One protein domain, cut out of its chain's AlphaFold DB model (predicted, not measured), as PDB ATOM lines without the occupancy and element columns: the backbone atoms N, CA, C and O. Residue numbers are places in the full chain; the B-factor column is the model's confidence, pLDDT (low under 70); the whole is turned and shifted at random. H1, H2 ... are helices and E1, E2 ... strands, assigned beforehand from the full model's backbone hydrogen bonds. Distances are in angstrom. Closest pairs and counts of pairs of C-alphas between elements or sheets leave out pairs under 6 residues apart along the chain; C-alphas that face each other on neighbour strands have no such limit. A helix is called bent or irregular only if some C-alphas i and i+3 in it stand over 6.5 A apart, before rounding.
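This is residues 6 to 104 of the 174 residues of an uncharacterized protein of Micromonospora sp. PPF5-17B (UniProt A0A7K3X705). One strongly twisted sheet of five strands has both named helices over one face and no named helix over the other. The long helix H2 runs slantwise over E2 and E5, while the short H1 covers the edge strand E4, making two layers, helices on one face of a sheet. The printed part has 99 residues, with E1, E2, E3, E4, E5, H1 and H2 in that order along the chain. Across the mixed sheet the order is E1, E2, E5, E3, E4, with E5 and E3 parallel and the other neighbours antiparallel. The class is mixed, helices and strands, and the whole is compact, with a radius of gyration of the C-alphas of 12.7 A and spans of 35 by 24 by 23 A.

Find C-alpha 6 at (154.305, 194.918, 227.753), where E1, residues 6 to 11, begins and runs 16.9 A. Next across the sheet is E2, residues 24 to 30, 19.6 A long. Then look at E5, residues 62 to 67, and E3, residues 36 to 41, each 16.2 A, and at E4, residues 47 to 52, 14.3 A. H1, residues 73 to 80, is 11.8 A long and irregular: C-alphas 74 and 77 are 7.0 A apart. H2, residues 84 to 102, runs 26.4 A from C-alpha 84 at (163.551, 190.491, 257.688) to C-alpha 102 at (143.867, 192.911, 240.228); it is only just irregular, with C-alphas 85 and 88 6.7 A apart.

Start at E5 and E3, parallel at 18 degrees, where N 39 and O 64 are 2.7 A apart, within hydrogen-bond range. On E5's other side, E2 is antiparallel at 164 degrees, with N 65 and O 26 at 2.7 A. E1 and E2 form a hairpin, with N 8 and O 27 at 2.9 A. E3 and E4 form another, with N 40 and O 49 at 2.8 A. H2 is on the sheet at a height of 9.1 A, at 38 degrees to E5 on the local plane; its closest C-alphas to E2 are Ala 93 and Leu 25, 6.5 A. H1, on the same face at a height of 9.0 A, runs along E4 at 7 degrees on the local plane; C-alphas 73 and 48 are their closest, 6.0 A. H1 and H2 only just touch, only at the corner by their link, with 3 pairs of C-alphas within 8 A, the closest being Ala 79 and Tyr 86 at 5.5 A. O i to N i+4 pairs are within range in 2 of 4 cases in H1 and 13 of 15 in H2.

The two C-alphas farthest apart, Pro 19 and Ala 32, are 37.5 A apart. The printed part has no cut, and its one long link is residues 12 to 23, between E1 and E2. Mean pLDDT of the printed part is 86.5; look for values under 70 at residues 57 to 58 and 103 to 104.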
ATOM      1  N   GLY A   6     154.722 193.697 227.069       84.19
ATOM      2  CA  GLY A   6     154.305 194.918 227.753       84.19
ATOM      3  C   GLY A   6     155.233 195.174 228.935       84.19
ATOM      4  O   GLY A   6     155.375 194.297 229.781       84.19
ATOM      5  N   ARG A   7     155.868 196.349 229.003       89.81
ATOM      6  CA  ARG A   7     156.713 196.744 230.142       89.81
ATOM      7  C   ARG A   7     155.984 197.780 230.989       89.81
ATOM      8  O   ARG A   7     155.474 198.764 230.453       89.81
ATOM      9  N   ASN A   8     155.938 197.564 232.298       89.19
ATOM     10  CA  ASN A   8     155.362 198.492 233.262       89.19
ATOM     11  C   ASN A   8     156.321 198.681 234.440       89.19
ATOM     12  O   ASN A   8     156.778 197.701 235.020       89.19
ATOM     13  N   THR A   9     156.617 199.928 234.799       90.00
ATOM     14  CA  THR A   9     157.497 200.255 235.926       90.00
ATOM     15  C   THR A   9     156.677 200.872 237.053       90.00
ATOM     16  O   THR A   9     155.886 201.786 236.828       90.00
ATOM     17  N   ILE A  10     156.880 200.370 238.268       89.38
ATOM     18  CA  ILE A  10     156.180 200.748 239.492       89.38
ATOM     19  C   ILE A  10     157.227 201.043 240.567       89.38
ATOM     20  O   ILE A  10     158.014 200.175 240.937       89.38
ATOM     21  N   GLU A  11     157.209 202.248 241.121       86.38
ATOM     22  CA  GLU A  11     158.007 202.575 242.305       86.38
ATOM     23  C   GLU A  11     157.379 201.933 243.551       86.38
ATOM     24  O   GLU A  11     156.158 201.976 243.752       86.38
ATOM     25  N   LEU A  12     158.196 201.287 244.386       85.12
ATOM     26  CA  LEU A  12     157.713 200.598 245.577       85.12
ATOM     27  C   LEU A  12     157.786 201.522 246.792       85.12
ATOM     28  O   LEU A  12     158.825 201.670 247.430       85.12
ATOM     29  N   GLU A  13     156.639 202.079 247.173       81.38
ATOM     30  CA  GLU A  13     156.518 202.878 248.391       81.38
ATOM     31  C   GLU A  13     156.658 202.007 249.652       81.38
ATOM     32  O   GLU A  13     155.769 201.231 250.052       81.38
ATOM     33  N   LEU A  14     157.803 202.151 250.312       79.38
ATOM     34  CA  LEU A  14     158.070 201.549 251.608       79.38
ATOM     35  C   LEU A  14     157.587 202.462 252.742       79.38
ATOM     36  O   LEU A  14     157.708 203.680 252.679       79.38
ATOM     37  N   ASP A  15     157.116 201.866 253.843       78.38
ATOM     38  CA  ASP A  15     156.683 202.610 255.043       78.38
ATOM     39  C   ASP A  15     157.827 203.434 255.682       78.38
ATOM     40  O   ASP A  15     157.590 204.295 256.530       78.38
ATOM     41  N   ARG A  16     159.081 203.117 255.335       72.44
ATOM     42  CA  ARG A  16     160.298 203.859 255.681       72.44
ATOM     43  C   ARG A  16     161.272 203.770 254.503       72.44
ATOM     44  O   ARG A  16     161.301 202.705 253.883       72.44
ATOM     45  N   PRO A  17     162.103 204.799 254.264       71.94
ATOM     46  CA  PRO A  17     163.143 204.741 253.242       71.94
ATOM     47  C   PRO A  17     164.026 203.511 253.448       71.94
ATOM     48  O   PRO A  17     164.422 203.212 254.584       71.94
ATOM     49  N   HIS A  18     164.324 202.787 252.372       71.44
ATOM     50  CA  HIS A  18     165.303 201.713 252.454       71.44
ATOM     51  C   HIS A  18     166.689 202.348 252.638       71.44
ATOM     52  O   HIS A  18     167.011 203.300 251.925       71.44
ATOM     53  N   PRO A  19     167.535 201.848 253.559       72.50
ATOM     54  CA  PRO A  19     168.822 202.479 253.874       72.50
ATOM     55  C   PRO A  19     169.752 202.618 252.667       72.50
ATOM     56  O   PRO A  19     170.660 203.442 252.689       72.50
ATOM     57  N   ALA A  20     169.524 201.817 251.631       73.44
ATOM     58  CA  ALA A  20     170.359 201.784 250.451       73.44
ATOM     59  C   ALA A  20     169.696 202.365 249.183       73.44
ATOM     60  O   ALA A  20     170.348 202.422 248.154       73.44
ATOM     61  N   GLY A  21     168.465 202.886 249.264       77.00
ATOM     62  CA  GLY A  21     167.763 203.532 248.146       77.00
ATOM     63  C   GLY A  21     166.394 202.919 247.861       77.00
ATOM     64  O   GLY A  21     166.159 201.752 248.172       77.00
ATOM     65  N   ASP A  22     165.480 203.709 247.298       84.56
ATOM     66  CA  ASP A  22     164.094 203.281 247.111       84.56
ATOM     67  C   ASP A  22     163.981 202.175 246.048       84.56
ATOM     68  O   ASP A  22     164.531 202.314 244.953       84.56
ATOM     69  N   PRO A  23     163.295 201.059 246.354       90.81
ATOM     70  CA  PRO A  23     163.161 199.967 245.409       90.81
ATOM     71  C   PRO A  23     162.194 200.280 244.274       90.81
ATOM     72  O   PRO A  23     161.117 200.848 244.468       90.81
ATOM     73  N   ALA A  24     162.559 199.822 243.083       92.56
ATOM     74  CA  ALA A  24     161.739 199.879 241.887       92.56
ATOM     75  C   ALA A  24     161.368 198.464 241.440       92.56
ATOM     76  O   ALA A  24     162.159 197.526 241.549       92.56
ATOM     77  N   LEU A  25     160.148 198.322 240.937       94.25
ATOM     78  CA  LEU A  25     159.616 197.101 240.356       94.25
ATOM     79  C   LEU A  25     159.345 197.337 238.873       94.25
ATOM     80  O   LEU A  25     158.623 198.254 238.502       94.25
ATOM     81  N   GLU A  26     159.857 196.464 238.025       95.06
ATOM     82  CA  GLU A  26     159.517 196.400 236.615       95.06
ATOM     83  C   GLU A  26     158.791 195.088 236.328       95.06
ATOM     84  O   GLU A  26     159.260 194.021 236.700       95.06
ATOM     85  N   ILE A  27     157.645 195.148 235.665       93.50
ATOM     86  CA  ILE A  27     156.873 193.981 235.251       93.50
ATOM     87  C   ILE A  27     156.931 193.902 233.731       93.50
ATOM     88  O   ILE A  27     156.495 194.819 233.032       93.50
ATOM     89  N   VAL A  28     157.455 192.787 233.228       93.06
ATOM     90  CA  VAL A  28     157.461 192.442 231.810       93.06
ATOM     91  C   VAL A  28     156.443 191.338 231.585       93.06
ATOM     92  O   VAL A  28     156.600 190.226 232.080       93.06
ATOM     93  N   GLU A  29     155.386 191.657 230.855       90.88
ATOM     94  CA  GLU A  29     154.309 190.728 230.541       90.88
ATOM     95  C   GLU A  29     154.568 190.029 229.219       90.88
ATOM     96  O   GLU A  29     154.883 190.675 228.218       90.88
ATOM     97  N   TRP A  30     154.384 188.713 229.209       89.12
ATOM     98  CA  TRP A  30     154.629 187.891 228.039       89.12
ATOM     99  C   TRP A  30     153.316 187.465 227.391       89.12
ATOM    100  O   TRP A  30     152.396 186.987 228.050       89.12
ATOM    101  N   SER A  31     153.246 187.555 226.063       83.88
ATOM    102  CA  SER A  31     152.108 187.035 225.296       83.88
ATOM    103  C   SER A  31     152.095 185.500 225.182       83.88
ATOM    104  O   SER A  31     151.133 184.925 224.677       83.88
ATOM    105  N   ALA A  32     153.174 184.828 225.593       85.12
ATOM    106  CA  ALA A  32     153.337 183.379 225.529       85.12
ATOM    107  C   ALA A  32     153.569 182.778 226.922       85.12
ATOM    108  O   ALA A  32     153.962 183.471 227.858       85.12
ATOM    109  N   LYS A  33     153.310 181.472 227.041       85.00
ATOM    110  CA  LYS A  33     153.352 180.733 228.307       85.00
ATOM    111  C   LYS A  33     154.801 180.491 228.746       85.00
ATOM    112  O   LYS A  33     155.430 179.548 228.270       85.00
ATOM    113  N   PHE A  34     155.310 181.340 229.634       83.00
ATOM    114  CA  PHE A  34     156.660 181.256 230.207       83.00
ATOM    115  C   PHE A  34     156.654 181.063 231.730       83.00
ATOM    116  O   PHE A  34     157.696 180.778 232.315       83.00
ATOM    117  N   GLY A  35     155.487 181.158 232.371       87.19
ATOM    118  CA  GLY A  35     155.354 181.159 233.821       87.19
ATOM    119  C   GLY A  35     155.525 182.552 234.423       87.19
ATOM    120  O   GLY A  35     155.550 183.566 233.725       87.19
ATOM    121  N   SER A  36     155.605 182.586 235.752       90.62
ATOM    122  CA  SER A  36     155.761 183.814 236.527       90.62
ATOM    123  C   SER A  36     156.986 183.734 237.430       90.62
ATOM    124  O   SER A  36     157.084 182.807 238.241       90.62
ATOM    125  N   GLU A  37     157.880 184.714 237.341       93.50
ATOM    126  CA  GLU A  37     159.128 184.745 238.111       93.50
ATOM    127  C   GLU A  37     159.414 186.147 238.664       93.50
ATOM    128  O   GLU A  37     159.075 187.150 238.036       93.50
ATOM    129  N   LEU A  38     160.005 186.210 239.863       93.81
ATOM    130  CA  LEU A  38     160.467 187.441 240.498       93.81
ATOM    131  C   LEU A  38     161.996 187.433 240.531       93.81
ATOM    132  O   LEU A  38     162.597 186.658 241.266       93.81
ATOM    133  N   VAL A  39     162.611 188.315 239.767       95.56
ATOM    134  CA  VAL A  39     164.054 188.477 239.645       95.56
ATOM    135  C   VAL A  39     164.507 189.625 240.540       95.56
ATOM    136  O   VAL A  39     163.983 190.734 240.462       95.56
ATOM    137  N   LEU A  40     165.484 189.360 241.400       94.69
ATOM    138  CA  LEU A  40     166.134 190.359 242.239       94.69
ATOM    139  C   LEU A  40     167.350 190.908 241.507       94.69
ATOM    140  O   LEU A  40     168.199 190.137 241.055       94.69
ATOM    141  N   CYS A  41     167.428 192.228 241.416       94.31
ATOM    142  CA  CYS A  41     168.485 192.946 240.728       94.31
ATOM    143  C   CYS A  41     169.247 193.852 241.693       94.31
ATOM    144  O   CYS A  41     168.695 194.308 242.697       94.31
ATOM    145  N   ASP A  42     170.505 194.132 241.375       92.31
ATOM    146  CA  ASP A  42     171.267 195.176 242.057       92.31
ATOM    147  C   ASP A  42     170.811 196.592 241.646       92.31
ATOM    148  O   ASP A  42     169.829 196.785 240.920       92.31
ATOM    149  N   GLY A  43     171.538 197.610 242.115       87.56
ATOM    150  CA  GLY A  43     171.273 199.012 241.781       87.56
ATOM    151  C   GLY A  43     171.531 199.386 240.317       87.56
ATOM    152  O   GLY A  43     171.105 200.460 239.896       87.56
ATOM    153  N   GLU A  44     172.201 198.530 239.541       88.31
ATOM    154  CA  GLU A  44     172.450 198.716 238.107       88.31
ATOM    155  C   GLU A  44     171.455 197.925 237.237       88.31
ATOM    156  O   GLU A  44     171.478 198.027 236.009       88.31
ATOM    157  N   GLY A  45     170.545 197.166 237.860       88.50
ATOM    158  CA  GLY A  45     169.573 196.324 237.168       88.50
ATOM    159  C   GLY A  45     170.137 194.969 236.730       88.50
ATOM    160  O   GLY A  45     169.522 194.295 235.903       88.50
ATOM    161  N   VAL A  46     171.289 194.549 237.260       92.38
ATOM    162  CA  VAL A  46     171.869 193.233 236.973       92.38
ATOM    163  C   VAL A  46     171.112 192.169 237.769       92.38
ATOM    164  O   VAL A  46     171.023 192.282 238.992       92.38
ATOM    165  N   PRO A  47     170.579 191.116 237.122       93.69
ATOM    166  CA  PRO A  47     169.858 190.056 237.814       93.69
ATOM    167  C   PRO A  47     170.821 189.195 238.636       93.69
ATOM    168  O   PRO A  47     171.755 188.598 238.099       93.69
ATOM    169  N   LEU A  48     170.572 189.105 239.940       93.81
ATOM    170  CA  LEU A  48     171.401 188.359 240.891       93.81
ATOM    171  C   LEU A  48     170.735 187.073 241.381       93.81
ATOM    172  O   LEU A  48     171.419 186.100 241.696       93.81
ATOM    173  N   ALA A  49     169.405 187.061 241.462       93.19
ATOM    174  CA  ALA A  49     168.651 185.903 241.919       93.19
ATOM    175  C   ALA A  49     167.258 185.857 241.306       93.19
ATOM    176  O   ALA A  49     166.673 186.892 241.007       93.19
ATOM    177  N   SER A  50     166.702 184.653 241.221       93.25
ATOM    178  CA  SER A  50     165.307 184.437 240.866       93.25
ATOM    179  C   SER A  50     164.578 183.737 242.000       93.25
ATOM    180  O   SER A  50     165.054 182.743 242.547       93.25
ATOM    181  N   LEU A  51     163.402 184.250 242.332       90.75
ATOM    182  CA  LEU A  51     162.510 183.727 243.348       90.75
ATOM    183  C   LEU A  51     161.137 183.431 242.736       90.75
ATOM    184  O   LEU A  51     160.686 184.124 241.818       90.75
ATOM    185  N   PRO A  52     160.393 182.458 243.287       87.25
ATOM    186  CA  PRO A  52     158.991 182.314 242.942       87.25
ATOM    187  C   PRO A  52     158.234 183.583 243.359       87.25
ATOM    188  O   PRO A  52     158.330 184.039 244.508       87.25
ATOM    189  N   THR A  53     157.433 184.127 242.442       83.50
ATOM    190  CA  THR A  53     156.583 185.303 242.680       83.50
ATOM    191  C   THR A  53     155.688 185.092 243.888       83.50
ATOM    192  O   THR A  53     155.595 185.982 244.729       83.50
ATOM    193  N   ARG A  54     155.073 183.905 244.019       79.81
ATOM    194  CA  ARG A  54     154.071 183.583 245.061       79.81
ATOM    195  C   ARG A  54     152.936 184.623 245.145       79.81
ATOM    196  O   ARG A  54     152.271 184.718 246.172       79.81
ATOM    197  N   ALA A  55     152.751 185.407 244.084       73.44
ATOM    198  CA  ALA A  55     151.671 186.369 243.928       73.44
ATOM    199  C   ALA A  55     150.380 185.612 243.587       73.44
ATOM    200  O   ALA A  55     150.426 184.528 243.003       73.44
ATOM    201  N   ALA A  56     149.226 186.170 243.938       72.62
ATOM    202  CA  ALA A  56     147.918 185.553 243.717       72.62
ATOM    203  C   ALA A  56     147.415 185.727 242.267       72.62
ATOM    204  O   ALA A  56     146.213 185.738 242.000       72.62
ATOM    205  N   THR A  57     148.330 185.872 241.313       67.81
ATOM    206  CA  THR A  57     148.045 186.108 239.898       67.81
ATOM    207  C   THR A  57     147.841 184.771 239.199       67.81
ATOM    208  O   THR A  57     148.801 184.120 238.795       67.81
ATOM    209  N   GLN A  58     146.588 184.322 239.104       65.00
ATOM    210  CA  GLN A  58     146.307 182.935 238.728       65.00
ATOM    211  C   GLN A  58     146.534 182.615 237.235       65.00
ATOM    212  O   GLN A  58     146.654 181.441 236.912       65.00
ATOM    213  N   ASP A  59     146.667 183.610 236.345       73.75
ATOM    214  CA  ASP A  59     146.672 183.374 234.886       73.75
ATOM    215  C   ASP A  59     147.594 184.299 234.058       73.75
ATOM    216  O   ASP A  59     147.433 184.403 232.840       73.75
ATOM    217  N   ALA A  60     148.567 184.971 234.681       83.81
ATOM    218  CA  ALA A  60     149.484 185.873 233.979       83.81
ATOM    219  C   ALA A  60     150.889 185.271 233.832       83.81
ATOM    220  O   ALA A  60     151.474 184.807 234.809       83.81
ATOM    221  N   ASP A  61     151.440 185.336 232.619       89.88
ATOM    222  CA  ASP A  61     152.843 185.032 232.341       89.88
ATOM    223  C   ASP A  61     153.642 186.335 232.356       89.88
ATOM    224  O   ASP A  61     153.403 187.236 231.547       89.88
ATOM    225  N   PHE A  62     154.570 186.463 233.299       92.31
ATOM    226  CA  PHE A  62     155.351 187.685 233.463       92.31
ATOM    227  C   PHE A  62     156.678 187.430 234.169       92.31
ATOM    228  O   PHE A  62     156.829 186.501 234.959       92.31
ATOM    229  N   THR A  63     157.627 188.326 233.941       94.12
ATOM    230  CA  THR A  63     158.847 188.423 234.740       94.12
ATOM    231  C   THR A  63     158.836 189.758 235.459       94.12
ATOM    232  O   THR A  63     158.707 190.809 234.832       94.12
ATOM    233  N   ALA A  64     158.928 189.717 236.781       95.06
ATOM    234  CA  ALA A  64     159.020 190.899 237.617       95.06
ATOM    235  C   ALA A  64     160.472 191.105 238.043       95.06
ATOM    236  O   ALA A  64     161.034 190.236 238.691       95.06
ATOM    237  N   PHE A  65     161.069 192.241 237.718       95.88
ATOM    238  CA  PHE A  65     162.402 192.632 238.156       95.88
ATOM    239  C   PHE A  65     162.258 193.622 239.301       95.88
ATOM    240  O   PHE A  65     161.615 194.654 239.147       95.88
ATOM    241  N   VAL A  66     162.833 193.322 240.457       94.69
ATOM    242  CA  VAL A  66     162.896 194.263 241.574       94.69
ATOM    243  C   VAL A  66     164.348 194.622 241.828       94.69
ATOM    244  O   VAL A  66     165.175 193.737 242.028       94.69
ATOM    245  N   GLY A  67     164.655 195.914 241.799       92.81
ATOM    246  CA  GLY A  67     166.004 196.430 241.999       92.81
ATOM    247  C   GLY A  67     166.006 197.596 242.973       92.81
ATOM    248  O   GLY A  67     165.063 198.387 243.019       92.81
ATOM    249  N   TRP A  68     167.058 197.685 243.777       91.38
ATOM    250  CA  TRP A  68     167.351 198.839 244.620       91.38
ATOM    251  C   TRP A  68     168.852 198.932 244.841       91.38
ATOM    252  O   TRP A  68     169.570 197.930 244.803       91.38
ATOM    253  N   ALA A  69     169.339 200.144 245.086       85.31
ATOM    254  CA  ALA A  69     170.735 200.313 245.444       85.31
ATOM    255  C   ALA A  69     171.018 199.573 246.767       85.31
ATOM    256  O   ALA A  69     170.204 199.578 247.686       85.31
ATOM    257  N   GLY A  70     172.146 198.858 246.823       82.81
ATOM    258  CA  GLY A  70     172.589 198.065 247.976       82.81
ATOM    259  C   GLY A  70     171.996 196.664 248.129       82.81
ATOM    260  O   GLY A  70     172.119 196.105 249.215       82.81
ATOM    261  N   PHE A  71     171.376 196.090 247.095       87.94
ATOM    262  CA  PHE A  71     171.263 194.633 246.997       87.94
ATOM    263  C   PHE A  71     172.538 194.065 246.358       87.94
ATOM    264  O   PHE A  71     172.863 194.433 245.230       87.94
ATOM    265  N   ASP A  72     173.264 193.210 247.082       88.56
ATOM    266  CA  ASP A  72     174.535 192.622 246.643       88.56
ATOM    267  C   ASP A  72     174.405 191.099 246.431       88.56
ATOM    268  O   ASP A  72     173.560 190.454 247.061       88.56
ATOM    269  N   PRO A  73     175.246 190.467 245.586       87.06
ATOM    270  CA  PRO A  73     175.259 189.012 245.442       87.06
ATOM    271  C   PRO A  73     175.375 188.238 246.764       87.06
ATOM    272  O   PRO A  73     174.816 187.146 246.883       87.06
ATOM    273  N   ALA A  74     176.055 188.787 247.777       88.50
ATOM    274  CA  ALA A  74     176.163 188.162 249.097       88.50
ATOM    275  C   ALA A  74     174.811 188.041 249.831       88.50
ATOM    276  O   ALA A  74     174.636 187.160 250.677       88.50
ATOM    277  N   ASP A  75     173.837 188.886 249.488       87.50
ATOM    278  CA  ASP A  75     172.528 188.966 250.134       87.50
ATOM    279  C   ASP A  75     171.487 188.008 249.549       87.50
ATOM    280  O   ASP A  75     170.418 187.817 250.137       87.50
ATOM    281  N   VAL A  76     171.790 187.356 248.425       88.12
ATOM    282  CA  VAL A  76     170.870 186.439 247.732       88.12
ATOM    283  C   VAL A  76     170.353 185.346 248.666       88.12
ATOM    284  O   VAL A  76     169.149 185.090 248.730       88.12
ATOM    285  N   HIS A  77     171.246 184.742 249.451       88.81
ATOM    286  CA  HIS A  77     170.871 183.697 250.403       88.81
ATOM    287  C   HIS A  77     169.965 184.215 251.521       88.81
ATOM    288  O   HIS A  77     169.077 183.498 251.977       88.81
ATOM    289  N   LEU A  78     170.163 185.460 251.955       88.25
ATOM    290  CA  LEU A  78     169.321 186.088 252.970       88.25
ATOM    291  C   LEU A  78     167.934 186.406 252.407       88.25
ATOM    292  O   LEU A  78     166.933 186.198 253.091       88.25
ATOM    293  N   ALA A  79     167.855 186.882 251.164       87.56
ATOM    294  CA  ALA A  79     166.588 187.148 250.495       87.56
ATOM    295  C   ALA A  79     165.772 185.862 250.278       87.56
ATOM    296  O   ALA A  79     164.583 185.841 250.601       87.56
ATOM    297  N   ASP A  80     166.408 184.781 249.816       86.88
ATOM    298  CA  ASP A  80     165.755 183.478 249.613       86.88
ATOM    299  C   ASP A  80     165.310 182.833 250.938       86.88
ATOM    300  O   ASP A  80     164.173 182.372 251.072       86.88
ATOM    301  N   ALA A  81     166.150 182.915 251.978       87.38
ATOM    302  CA  ALA A  81     165.796 182.498 253.337       87.38
ATOM    303  C   ALA A  81     164.690 183.364 253.968       87.38
ATOM    304  O   ALA A  81     164.165 183.032 255.032       87.38
ATOM    305  N   GLY A  82     164.325 184.477 253.327       84.69
ATOM    306  CA  GLY A  82     163.274 185.353 253.799       84.69
ATOM    307  C   GLY A  82     163.682 186.178 255.017       84.69
ATOM    308  O   GLY A  82     162.863 186.370 255.916       84.69
ATOM    309  N   HIS A  83     164.924 186.661 255.047       87.88
ATOM    310  CA  HIS A  83     165.439 187.540 256.092       87.88
ATOM    311  C   HIS A  83     164.637 188.848 256.181       87.88
ATOM    312  O   HIS A  83     164.217 189.416 255.168       87.88
ATOM    313  N   GLU A  84     164.442 189.358 257.399       82.50
ATOM    314  CA  GLU A  84     163.551 190.491 257.688       82.50
ATOM    315  C   GLU A  84     163.880 191.772 256.905       82.50
ATOM    316  O   GLU A  84     162.969 192.518 256.534       82.50
ATOM    317  N   THR A  85     165.164 191.986 256.606       83.00
ATOM    318  CA  THR A  85     165.675 193.092 255.783       83.00
ATOM    319  C   THR A  85     164.993 193.132 254.416       83.00
ATOM    320  O   THR A  85     164.515 194.180 253.989       83.00
ATOM    321  N   TYR A  86     164.877 191.973 253.763       86.94
ATOM    322  CA  TYR A  86     164.396 191.851 252.385       86.94
ATOM    323  C   TYR A  86     162.907 191.527 252.311       86.94
ATOM    324  O   TYR A  86     162.232 191.923 251.362       86.94
ATOM    325  N   GLN A  87     162.351 190.885 253.345       87.62
ATOM    326  CA  GLN A  87     160.930 190.530 253.408       87.62
ATOM    327  C   GLN A  87     160.002 191.711 253.146       87.62
ATOM    328  O   GLN A  87     158.972 191.547 252.495       87.62
ATOM    329  N   ARG A  88     160.348 192.910 253.625       87.31
ATOM    330  CA  ARG A  88     159.521 194.105 253.412       87.31
ATOM    331  C   ARG A  88     159.451 194.493 251.942       87.31
ATOM    332  O   ARG A  88     158.352 194.713 251.436       87.31
ATOM    333  N   VAL A  89     160.600 194.528 251.268       90.00
ATOM    334  CA  VAL A  89     160.696 194.849 249.839       90.00
ATOM    335  C   VAL A  89     159.973 193.783 249.021       90.00
ATOM    336  O   VAL A  89     159.093 194.116 248.234       90.00
ATOM    337  N   LEU A  90     160.235 192.501 249.289       90.75
ATOM    338  CA  LEU A  90     159.589 191.384 248.591       90.75
ATOM    339  C   LEU A  90     158.069 191.361 248.801       90.75
ATOM    340  O   LEU A  90     157.317 191.099 247.866       90.75
ATOM    341  N   THR A  91     157.593 191.664 250.010       90.94
ATOM    342  CA  THR A  91     156.153 191.744 250.304       90.94
ATOM    343  C   THR A  91     155.499 192.894 249.546       90.94
ATOM    344  O   THR A  91     154.427 192.717 248.969       90.94
ATOM    345  N   LYS A  92     156.142 194.066 249.502       91.06
ATOM    346  CA  LYS A  92     155.642 195.230 248.760       91.06
ATOM    347  C   LYS A  92     155.665 194.993 247.250       91.06
ATOM    348  O   LYS A  92     154.683 195.316 246.591       91.06
ATOM    349  N   ALA A  93     156.715 194.362 246.728       92.50
ATOM    350  CA  ALA A  93     156.805 193.958 245.327       92.50
ATOM    351  C   ALA A  93     155.659 193.008 244.950       92.50
ATOM    352  O   ALA A  93     154.935 193.266 243.994       92.50
ATOM    353  N   ARG A  94     155.417 191.963 245.753       92.06
ATOM    354  CA  ARG A  94     154.298 191.026 245.547       92.06
ATOM    355  C   ARG A  94     152.941 191.722 245.575       92.06
ATOM    356  O   ARG A  94     152.145 191.520 244.669       92.06
ATOM    357  N   ALA A  95     152.708 192.598 246.550       90.19
ATOM    358  CA  ALA A  95     151.467 193.365 246.626       90.19
ATOM    359  C   ALA A  95     151.281 194.312 245.423       90.19
ATOM    360  O   ALA A  95     150.160 194.502 244.951       90.19
ATOM    361  N   ALA A  96     152.364 194.903 244.910       90.88
ATOM    362  CA  ALA A  96     152.324 195.743 243.716       90.88
ATOM    363  C   ALA A  96     152.020 194.927 242.451       90.88
ATOM    364  O   ALA A  96     151.207 195.367 241.640       90.88
ATOM    365  N   ILE A  97     152.599 193.728 242.326       91.00
ATOM    366  CA  ILE A  97     152.268 192.753 241.277       91.00
ATOM    367  C   ILE A  97     150.785 192.380 241.362       91.00
ATOM    368  O   ILE A  97     150.063 192.512 240.378       91.00
ATOM    369  N   ASP A  98     150.301 191.989 242.543       89.31
ATOM    370  CA  ASP A  98     148.891 191.643 242.743       89.31
ATOM    371  C   ASP A  98     147.981 192.804 242.329       89.31
ATOM    372  O   ASP A  98     147.029 192.603 241.582       89.31
ATOM    373  N   ARG A  99     148.303 194.040 242.729       88.75
ATOM    374  CA  ARG A  99     147.552 195.244 242.341       88.75
ATOM    375  C   ARG A  99     147.577 195.496 240.829       88.75
ATOM    376  O   ARG A  99     146.549 195.875 240.271       88.75
ATOM    377  N   HIS A 100     148.716 195.286 240.172       88.12
ATOM    378  CA  HIS A 100     148.879 195.447 238.719       88.12
ATOM    379  C   HIS A 100     147.973 194.501 237.918       88.12
ATOM    380  O   HIS A 100     147.459 194.854 236.854       88.12
ATOM    381  N   PHE A 101     147.727 193.303 238.449       86.44
ATOM    382  CA  PHE A 101     146.855 192.307 237.825       86.44
ATOM    383  C   PHE A 101     145.429 192.276 238.406       86.44
ATOM    384  O   PHE A 101     144.524 191.755 237.755       86.44
ATOM    385  N   ALA A 102     145.179 192.883 239.571       81.44
ATOM    386  CA  ALA A 102     143.867 192.911 240.228       81.44
ATOM    387  C   ALA A 102     142.785 193.590 239.379       81.44
ATOM    388  O   ALA A 102     141.634 193.172 239.413       81.44
ATOM    389  N   GLY A 103     143.146 194.586 238.564       63.62
ATOM    390  CA  GLY A 103     142.215 195.223 237.624       63.62
ATOM    391  C   GLY A 103     141.801 194.341 236.435       63.62
ATOM    392  O   GLY A 103     140.993 194.772 235.617       63.62
ATOM    393  N   ARG A 104     142.374 193.135 236.307       64.12
ATOM    394  CA  ARG A 104     142.177 192.220 235.170       64.12
ATOM    395  C   ARG A 104     141.552 190.879 235.553       64.12
ATOM    396  O   ARG A 104     141.023 190.196 234.680       64.12
TER     397      ARG A 104